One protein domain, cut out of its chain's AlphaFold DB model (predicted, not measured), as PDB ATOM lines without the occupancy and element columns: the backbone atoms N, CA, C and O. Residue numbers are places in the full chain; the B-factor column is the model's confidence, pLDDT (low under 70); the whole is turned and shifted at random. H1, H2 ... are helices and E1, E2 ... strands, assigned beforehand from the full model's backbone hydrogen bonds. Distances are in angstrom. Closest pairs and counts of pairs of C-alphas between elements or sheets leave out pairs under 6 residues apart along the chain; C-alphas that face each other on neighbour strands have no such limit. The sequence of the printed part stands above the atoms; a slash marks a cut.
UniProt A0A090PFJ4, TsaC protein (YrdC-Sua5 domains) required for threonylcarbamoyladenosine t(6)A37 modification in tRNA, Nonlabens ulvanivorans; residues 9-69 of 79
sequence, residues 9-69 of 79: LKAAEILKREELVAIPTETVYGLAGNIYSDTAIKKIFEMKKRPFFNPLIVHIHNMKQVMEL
ATOM      1  N   LEU A   9       1.638 -12.079  29.603       97.06
ATOM      2  CA  LEU A   9       2.227 -11.742  28.305       97.06
ATOM      3  C   LEU A   9       3.182 -12.846  27.862       97.06
ATOM      4  O   LEU A   9       3.083 -13.339  26.739       97.06
ATOM      5  N   LYS A  10       4.023 -13.318  28.783       96.44
ATOM      6  CA  LYS A  10       4.913 -14.450  28.529       96.44
ATOM      7  C   LYS A  10       4.141 -15.731  28.208       96.44
ATOM      8  O   LYS A  10       4.517 -16.458  27.293       96.44
ATOM      9  N   ALA A  11       3.050 -16.010  28.923       96.44
ATOM     10  CA  ALA A  11       2.187 -17.148  28.609       96.44
ATOM     11  C   ALA A  11       1.588 -17.038  27.194       96.44
ATOM     12  O   ALA A  11       1.609 -18.010  26.438       96.44
ATOM     13  N   ALA A  12       1.117 -15.852  26.800       96.50
ATOM     14  CA  ALA A  12       0.593 -15.609  25.458       96.50
ATOM     15  C   ALA A  12       1.667 -15.796  24.371       96.50
ATOM     16  O   ALA A  12       1.378 -16.357  23.315       96.50
ATOM     17  N   GLU A  13       2.908 -15.372  24.618       97.44
ATOM     18  CA  GLU A  13       4.033 -15.613  23.707       97.44
ATOM     19  C   GLU A  13       4.353 -17.102  23.545       97.44
ATOM     20  O   GLU A  13       4.594 -17.549  22.425       97.44
ATOM     21  N   ILE A  14       4.324 -17.876  24.634       97.19
ATOM     22  CA  ILE A  14       4.521 -19.334  24.598       97.19
ATOM     23  C   ILE A  14       3.439 -19.985  23.725       97.19
ATOM     24  O   ILE A  14       3.762 -20.744  22.813       97.19
ATOM     25  N   LEU A  15       2.167 -19.623  23.925       97.25
ATOM     26  CA  LEU A  15       1.058 -20.141  23.115       97.25
ATOM     27  C   LEU A  15       1.192 -19.768  21.629       97.25
ATOM     28  O   LEU A  15       0.947 -20.603  20.759       97.25
ATOM     29  N   LYS A  16       1.620 -18.535  21.322       97.31
ATOM     30  CA  LYS A  16       1.882 -18.080  19.942       97.31
ATOM     31  C   LYS A  16       3.012 -18.854  19.260       97.31
ATOM     32  O   LYS A  16       3.020 -18.942  18.040       97.31
ATOM     33  N   ARG A  17       3.944 -19.418  20.031       97.56
ATOM     34  CA  ARG A  17       5.037 -20.274  19.543       97.56
ATOM     35  C   ARG A  17       4.648 -21.754  19.448       97.56
ATOM     36  O   ARG A  17       5.528 -22.600  19.362       97.56
ATOM     37  N   GLU A  18       3.351 -22.067  19.481       97.94
ATOM     38  CA  GLU A  18       2.831 -23.443  19.424       97.94
ATOM     39  C   GLU A  18       3.309 -24.329  20.590       97.94
ATOM     40  O   GLU A  18       3.392 -25.557  20.481       97.94
ATOM     41  N   GLU A  19       3.646 -23.705  21.720       97.19
ATOM     42  CA  GLU A  19       4.007 -24.385  22.959       97.19
ATOM     43  C   GLU A  19       2.839 -24.404  23.950       97.19
ATOM     44  O   GLU A  19       1.830 -23.713  23.785       97.19
ATOM     45  N   LEU A  20       2.968 -25.241  24.980       97.31
ATOM     46  CA  LEU A  20       1.896 -25.493  25.936       97.31
ATOM     47  C   LEU A  20       2.056 -24.675  27.216       97.31
ATOM     48  O   LEU A  20       3.162 -24.494  27.728       97.31
ATOM     49  N   VAL A  21       0.928 -24.249  27.780       97.25
ATOM     50  CA  VAL A  21       0.873 -23.549  29.068       97.25
ATOM     51  C   VAL A  21      -0.088 -24.276  29.997       97.25
ATOM     52  O   VAL A  21      -1.245 -24.509  29.652       97.25
ATOM     53  N   ALA A  22       0.374 -24.621  31.199       95.31
ATOM     54  CA  ALA A  22      -0.521 -25.055  32.264       95.31
ATOM     55  C   ALA A  22      -1.194 -23.821  32.881       95.31
ATOM     56  O   ALA A  22      -0.505 -22.910  33.342       95.31
ATOM     57  N   ILE A  23      -2.524 -23.786  32.882       93.25
ATOM     58  CA  ILE A  23      -3.318 -22.667  33.401       93.25
ATOM     59  C   ILE A  23      -4.117 -23.110  34.632       93.25
ATOM     60  O   ILE A  23      -4.697 -24.199  34.614       93.25
ATOM     61  N   PRO A  24      -4.166 -22.308  35.709       89.94
ATOM     62  CA  PRO A  24      -5.077 -22.577  36.812       89.94
ATOM     63  C   PRO A  24      -6.523 -22.307  36.370       89.94
ATOM     64  O   PRO A  24      -6.788 -21.338  35.659       89.94
ATOM     65  N   THR A  25      -7.460 -23.141  36.814       83.50
ATOM     66  CA  THR A  25      -8.904 -22.849  36.773       83.50
ATOM     67  C   THR A  25      -9.487 -23.041  38.174       83.50
ATOM     68  O   THR A  25      -8.762 -23.454  39.081       83.50
ATOM     69  N   GLU A  26     -10.770 -22.734  38.379       84.69
ATOM     70  CA  GLU A  26     -11.417 -22.912  39.689       84.69
ATOM     71  C   GLU A  26     -11.453 -24.385  40.145       84.69
ATOM     72  O   GLU A  26     -11.456 -24.653  41.342       84.69
ATOM     73  N   THR A  27     -11.472 -25.337  39.198       83.50
ATOM     74  CA  THR A  27     -11.656 -26.770  39.482       83.50
ATOM     75  C   THR A  27     -10.351 -27.551  39.378       83.50
ATOM     76  O   THR A  27      -9.942 -28.218  40.325       83.50
ATOM     77  N   VAL A  28      -9.687 -27.490  38.223       90.50
ATOM     78  CA  VAL A  28      -8.464 -28.251  37.923       90.50
ATOM     79  C   VAL A  28      -7.517 -27.450  37.034       90.50
ATOM     80  O   VAL A  28      -7.925 -26.538  36.321       90.50
ATOM     81  N   TYR A  29      -6.233 -27.800  37.017       89.50
ATOM     82  CA  TYR A  29      -5.320 -27.197  36.047       89.50
ATOM     83  C   TYR A  29      -5.671 -27.635  34.619       89.50
ATOM     84  O   TYR A  29      -5.792 -28.825  34.316       89.50
ATOM     85  N   GLY A  30      -5.794 -26.657  33.727       93.06
ATOM     86  CA  GLY A  30      -5.881 -26.867  32.290       93.06
ATOM     87  C   GLY A  30      -4.488 -26.954  31.669       93.06
ATOM     88  O   GLY A  30      -3.543 -26.338  32.150       93.06
ATOM     89  N   LEU A  31      -4.368 -27.690  30.562       96.12
ATOM     90  CA  LEU A  31      -3.210 -27.604  29.667       96.12
ATOM     91  C   LEU A  31      -3.706 -26.957  28.382       96.12
ATOM     92  O   LEU A  31      -4.541 -27.552  27.695       96.12
ATOM     93  N   ALA A  32      -3.239 -25.745  28.122       96.62
ATOM     94  CA  ALA A  32      -3.653 -24.908  27.013       96.62
ATOM     95  C   ALA A  32      -2.612 -24.925  25.890       96.62
ATOM     96  O   ALA A  32      -1.412 -25.059  26.131       96.62
ATOM     97  N   GLY A  33      -3.104 -24.751  24.669       97.69
ATOM     98  CA  GLY A  33      -2.344 -24.601  23.436       97.69
ATOM     99  C   GLY A  33      -3.177 -23.788  22.447       97.69
ATOM    100  O   GLY A  33      -4.376 -23.592  22.660       97.69
ATOM    101  N   ASN A  34      -2.548 -23.281  21.389       97.38
ATOM    102  CA  ASN A  34      -3.248 -22.505  20.367       97.38
ATOM    103  C   ASN A  34      -4.225 -23.395  19.574       97.38
ATOM    104  O   ASN A  34      -3.807 -24.378  18.968       97.38
ATOM    105  N   ILE A  35      -5.509 -23.023  19.547       96.19
ATOM    106  CA  ILE A  35      -6.577 -23.779  18.869       96.19
ATOM    107  C   ILE A  35      -6.452 -23.784  17.342       96.19
ATOM    108  O   ILE A  35      -7.042 -24.635  16.691       96.19
ATOM    109  N   TYR A  36      -5.692 -22.847  16.777       96.00
ATOM    110  CA  TYR A  36      -5.450 -22.747  15.336       96.00
ATOM    111  C   TYR A  36      -4.165 -23.464  14.896       96.00
ATOM    112  O   TYR A  36      -3.778 -23.367  13.737       96.00
ATOM    113  N   SER A  37      -3.471 -24.138  15.819       97.81
ATOM    114  CA  SER A  37      -2.215 -24.838  15.550       97.81
ATOM    115  C   SER A  37      -2.385 -26.340  15.753       97.81
ATOM    116  O   SER A  37      -2.476 -26.828  16.883       97.81
ATOM    117  N   ASP A  38      -2.334 -27.090  14.652       97.38
ATOM    118  CA  ASP A  38      -2.314 -28.555  14.687       97.38
ATOM    119  C   ASP A  38      -1.138 -29.091  15.512       97.38
ATOM    120  O   ASP A  38      -1.270 -30.101  16.206       97.38
ATOM    121  N   THR A  39       0.009 -28.404  15.471       98.00
ATOM    122  CA  THR A  39       1.195 -28.735  16.271       98.00
ATOM    123  C   THR A  39       0.880 -28.666  17.761       98.00
ATOM    124  O   THR A  39       1.118 -29.630  18.493       98.00
ATOM    125  N   ALA A  40       0.308 -27.551  18.224       97.94
ATOM    126  CA  ALA A  40      -0.036 -27.373  19.629       97.94
ATOM    127  C   ALA A  40      -1.105 -28.383  20.080       97.94
ATOM    128  O   ALA A  40      -0.987 -28.971  21.156       97.94
ATOM    129  N   ILE A  41      -2.115 -28.641  19.242       97.06
ATOM    130  CA  ILE A  41      -3.171 -29.621  19.525       97.06
ATOM    131  C   ILE A  41      -2.579 -31.026  19.698       97.06
ATOM    132  O   ILE A  41      -2.857 -31.686  20.703       97.06
ATOM    133  N   LYS A  42      -1.717 -31.474  18.776       96.81
ATOM    134  CA  LYS A  42      -1.039 -32.780  18.869       96.81
ATOM    135  C   LYS A  42      -0.213 -32.897  20.148       96.81
ATOM    136  O   LYS A  42      -0.370 -33.880  20.873       96.81
ATOM    137  N   LYS A  43       0.561 -31.860  20.496       97.25
ATOM    138  CA  LYS A  43       1.329 -31.816  21.752       97.25
ATOM    139  C   LYS A  43       0.432 -31.990  22.988       97.25
ATOM    140  O   LYS A  43       0.829 -32.683  23.924       97.25
ATOM    141  N   ILE A  44      -0.775 -31.407  23.016       96.94
ATOM    142  CA  ILE A  44      -1.724 -31.603  24.132       96.94
ATOM    143  C   ILE A  44      -2.134 -33.072  24.249       96.94
ATOM    144  O   ILE A  44      -2.127 -33.614  25.359       96.94
ATOM    145  N   PHE A  45      -2.511 -33.708  23.136       97.06
ATOM    146  CA  PHE A  45      -2.919 -35.115  23.129       97.06
ATOM    147  C   PHE A  45      -1.782 -36.031  23.590       97.06
ATOM    148  O   PHE A  45      -1.987 -36.848  24.491       97.06
ATOM    149  N   GLU A  46      -0.580 -35.837  23.049       96.25
ATOM    150  CA  GLU A  46       0.621 -36.592  23.417       96.25
ATOM    151  C   GLU A  46       0.966 -36.423  24.900       96.25
ATOM    152  O   GLU A  46       1.096 -37.410  25.627       96.25
ATOM    153  N   MET A  47       1.037 -35.180  25.385       95.12
ATOM    154  CA  MET A  47       1.438 -34.898  26.764       95.12
ATOM    155  C   MET A  47       0.418 -35.404  27.789       95.12
ATOM    156  O   MET A  47       0.801 -35.882  28.857       95.12
ATOM    157  N   LYS A  48      -0.879 -35.349  27.465       93.19
ATOM    158  CA  LYS A  48      -1.942 -35.916  28.310       93.19
ATOM    159  C   LYS A  48      -2.106 -37.426  28.148       93.19
ATOM    160  O   LYS A  48      -2.920 -38.000  28.870       93.19
ATOM    161  N   LYS A  49      -1.403 -38.059  27.199       95.06
ATOM    162  CA  LYS A  49      -1.669 -39.437  26.747       95.06
ATOM    163  C   LYS A  49      -3.164 -39.646  26.455       95.06
ATOM    164  O   LYS A  49      -3.755 -40.666  26.808       95.06
ATOM    165  N   ARG A  50      -3.799 -38.626  25.868       93.56
ATOM    166  CA  ARG A  50      -5.236 -38.586  25.591       93.56
ATOM    167  C   ARG A  50      -5.485 -39.190  24.203       93.56
ATOM    168  O   ARG A  50      -4.810 -38.793  23.258       93.56
ATOM    169  N   PRO A  51      -6.455 -40.101  24.042       93.44
ATOM    170  CA  PRO A  51      -6.858 -40.564  22.717       93.44
ATOM    171  C   PRO A  51      -7.455 -39.433  21.870       93.44
ATOM    172  O   PRO A  51      -8.230 -38.629  22.389       93.44
ATOM    173  N   PHE A  52      -7.165 -39.407  20.565       91.69
ATOM    174  CA  PHE A  52      -7.636 -38.357  19.644       91.69
ATOM    175  C   PHE A  52      -9.162 -38.275  19.500       91.69
ATOM    176  O   PHE A  52      -9.685 -37.212  19.186       91.69
ATOM    177  N   PHE A  53      -9.891 -39.362  19.776       92.19
ATOM    178  CA  PHE A  53     -11.357 -39.360  19.740       92.19
ATOM    179  C   PHE A  53     -11.997 -38.611  20.920       92.19
ATOM    180  O   PHE A  53     -13.195 -38.347  20.894       92.19
ATOM    181  N   ASN A  54     -11.225 -38.267  21.958       94.56
ATOM    182  CA  ASN A  54     -11.720 -37.503  23.098       94.56
ATOM    183  C   ASN A  54     -11.495 -36.001  22.850       94.56
ATOM    184  O   ASN A  54     -10.367 -35.532  23.044       94.56
ATOM    185  N   PRO A  55     -12.531 -35.219  22.491       94.38
ATOM    186  CA  PRO A  55     -12.365 -33.834  22.057       94.38
ATOM    187  C   PRO A  55     -11.780 -32.939  23.156       94.38
ATOM    188  O   PRO A  55     -11.824 -33.264  24.348       94.38
ATOM    189  N   LEU A  56     -11.211 -31.806  22.747       94.94
ATOM    190  CA  LEU A  56     -10.715 -30.756  23.636       94.94
ATOM    191  C   LEU A  56     -11.748 -29.627  23.753       94.94
ATOM    192  O   LEU A  56     -12.558 -29.423  22.855       94.94
ATOM    193  N   ILE A  57     -11.696 -28.884  24.858       94.31
ATOM    194  CA  ILE A  57     -12.552 -27.715  25.092       94.31
ATOM    195  C   ILE A  57     -11.833 -26.464  24.586       94.31
ATOM    196  O   ILE A  57     -10.708 -26.184  25.009       94.31
ATOM    197  N   VAL A  58     -12.499 -25.685  23.736       94.81
ATOM    198  CA  VAL A  58     -12.027 -24.365  23.307       94.81
ATOM    199  C   VAL A  58     -12.465 -23.313  24.323       94.81
ATOM    200  O   VAL A  58     -13.637 -23.236  24.680       94.81
ATOM    201  N   HIS A  59     -11.516 -22.502  24.791       93.62
ATOM    202  CA  HIS A  59     -11.794 -21.357  25.655       93.62
ATOM    203  C   HIS A  59     -11.786 -20.081  24.810       93.62
ATOM    204  O   HIS A  59     -10.814 -19.810  24.108       93.62
ATOM    205  N   ILE A  60     -12.860 -19.302  24.900       92.94
ATOM    206  CA  ILE A  60     -13.034 -18.024  24.202       92.94
ATOM    207  C   ILE A  60     -13.109 -16.884  25.213       92.94
ATOM    208  O   ILE A  60     -13.565 -17.075  26.339       92.94
ATOM    209  N   HIS A  61     -12.681 -15.688  24.816       90.81
ATOM    210  CA  HIS A  61     -12.696 -14.525  25.709       90.81
ATOM    211  C   HIS A  61     -13.999 -13.720  25.619       90.81
ATOM    212  O   HIS A  61     -14.253 -12.864  26.466       90.81
ATOM    213  N   ASN A  62     -14.807 -13.939  24.575       92.25
ATOM    214  CA  ASN A  62     -16.103 -13.288  24.413       92.25
ATOM    215  C   ASN A  62     -17.023 -14.061  23.450       92.25
ATOM    216  O   ASN A  62     -16.553 -14.821  22.606       92.25
ATOM    217  N   MET A  63     -18.332 -13.796  23.532       89.06
ATOM    218  CA  MET A  63     -19.359 -14.504  22.754       89.06
ATOM    219  C   MET A  63     -19.267 -14.323  21.235       89.06
ATOM    220  O   MET A  63     -19.713 -15.203  20.508       89.06
ATOM    221  N   LYS A  64     -18.684 -13.231  20.723       89.69
ATOM    222  CA  LYS A  64     -18.584 -13.014  19.269       89.69
ATOM    223  C   LYS A  64     -17.720 -14.080  18.591       89.69
ATOM    224  O   LYS A  64     -18.007 -14.436  17.458       89.69
ATOM    225  N   GLN A  65     -16.730 -14.635  19.299       91.69
ATOM    226  CA  GLN A  65     -15.865 -15.698  18.767       91.69
ATOM    227  C   GLN A  65     -16.609 -17.009  18.513       91.69
ATOM    228  O   GLN A  65     -16.146 -17.828  17.730       91.69
ATOM    229  N   VAL A  66     -17.761 -17.229  19.155       91.44
ATOM    230  CA  VAL A  66     -18.562 -18.435  18.912       91.44
ATOM    231  C   VAL A  66     -18.963 -18.521  17.443       91.44
ATOM    232  O   VAL A  66     -18.886 -19.596  16.861       91.44
ATOM    233  N   MET A  67     -19.297 -17.384  16.829       89.19
ATOM    234  CA  MET A  67     -19.708 -17.318  15.425       89.19
ATOM    235  C   MET A  67     -18.579 -17.678  14.448       89.19
ATOM    236  O   MET A  67     -18.852 -18.025  13.306       89.19
ATOM    237  N   GLU A  68     -17.315 -17.598  14.876       90.12
ATOM    238  CA  GLU A  68     -16.150 -18.010  14.077       90.12
ATOM    239  C   GLU A  68     -15.856 -19.513  14.216       90.12
ATOM    240  O   GLU A  68     -15.157 -20.089  13.385       90.12
ATOM    241  N   LEU A  69     -16.365 -20.150  15.276       92.00
ATOM    242  CA  LEU A  69     -15.997 -21.509  15.687       92.00
ATOM    243  C   LEU A  69     -17.148 -22.520  15.575       92.00
ATOM    244  O   LEU A  69     -16.894 -23.723  15.548       92.00
TER     245      LEU A  69
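AT A GLANCE: This is residues 9 to 69 of the 79 residues of the protein "TsaC protein (YrdC-Sua5 domains) required for threonylcarbamoyladenosine t(6)A37 modification in tRNA" of Nonlabens ulvanivorans (UniProt A0A090PFJ4). A small two-stranded hairpin, E1 and E2, stands between two helices, H1 near E1 and H2 near E2, and its turn, residues 24 to 29, sticks out. From H2 a long link, residues 48 to 62, runs away to a third helix, H3, which lies apart from the other named elements. The printed part has 61 residues, with three named helices and two named strands in the order H1, E1, E2, H2, H3; the sheet, in the order E1 - E2, is antiparallel, and the class is mostly helix. The whole is compact, with a radius of gyration of the C-alphas of 12.0 A and spans of 32 by 29 by 26 A.

HOW THE PARTS SIT: Strands E1, residues 21 to 23, and E2, residues 30 to 32, form an antiparallel hairpin, with 146 degrees between their directions. The C-alphas of Ala 22 and Leu 31 face each other at 4.5 A. N 23 and O 30 are within hydrogen-bond range at 2.8 A, as are N 21 and O 32 at 3.0 A. The closest C-alphas of E1 and H1, residues 9 to 16, are those of Val 21 and Ala 11, 6.6 A apart. The closest C-alphas of E2 and H2, residues 38 to 47, are those of Leu 31 and Ile 44, 7.0 A apart. H1 and H2 are only just apart, with their closest C-alphas at 8.1 A. H3, residues 63 to 69, is apart from H1, H2, E1 and E2. In H1 and H2 every O i to N i+4 pair is within hydrogen-bond range; in H3 1 of 3 is, beside 4 of 4 O i to N i+3 pairs.

IN THESE COORDINATES: E1, Val 21 to Ile 23, and E2, Gly 30 to Ala 32, each measure 6.1 A from first to last C-alpha. H2, Asp 38 to Met 47, is the longest helix by residues, 14.1 A from first to last C-alpha. H1, Leu 9 to Lys 16, is 10.5 A long and begins with C-alpha 9 at (2.227, -11.742, 28.305). H3, Met 63 to Leu 69, is also 10.5 A long and ends with C-alpha 69 at (-15.997, -21.509, 15.687).

THE WHOLE: The two C-alphas farthest apart are those of Lys 49 and Lys 64, at 32.3 A. The printed part, residues 9 to 69, has no cut. The link from H2 to H3 is long, with 15 residues; the link from E1 to E2 is short, and those from H1 to E1 and from E2 to H2 are tight. The mean pLDDT of the printed part is 94.2, and no printed residue is under 70.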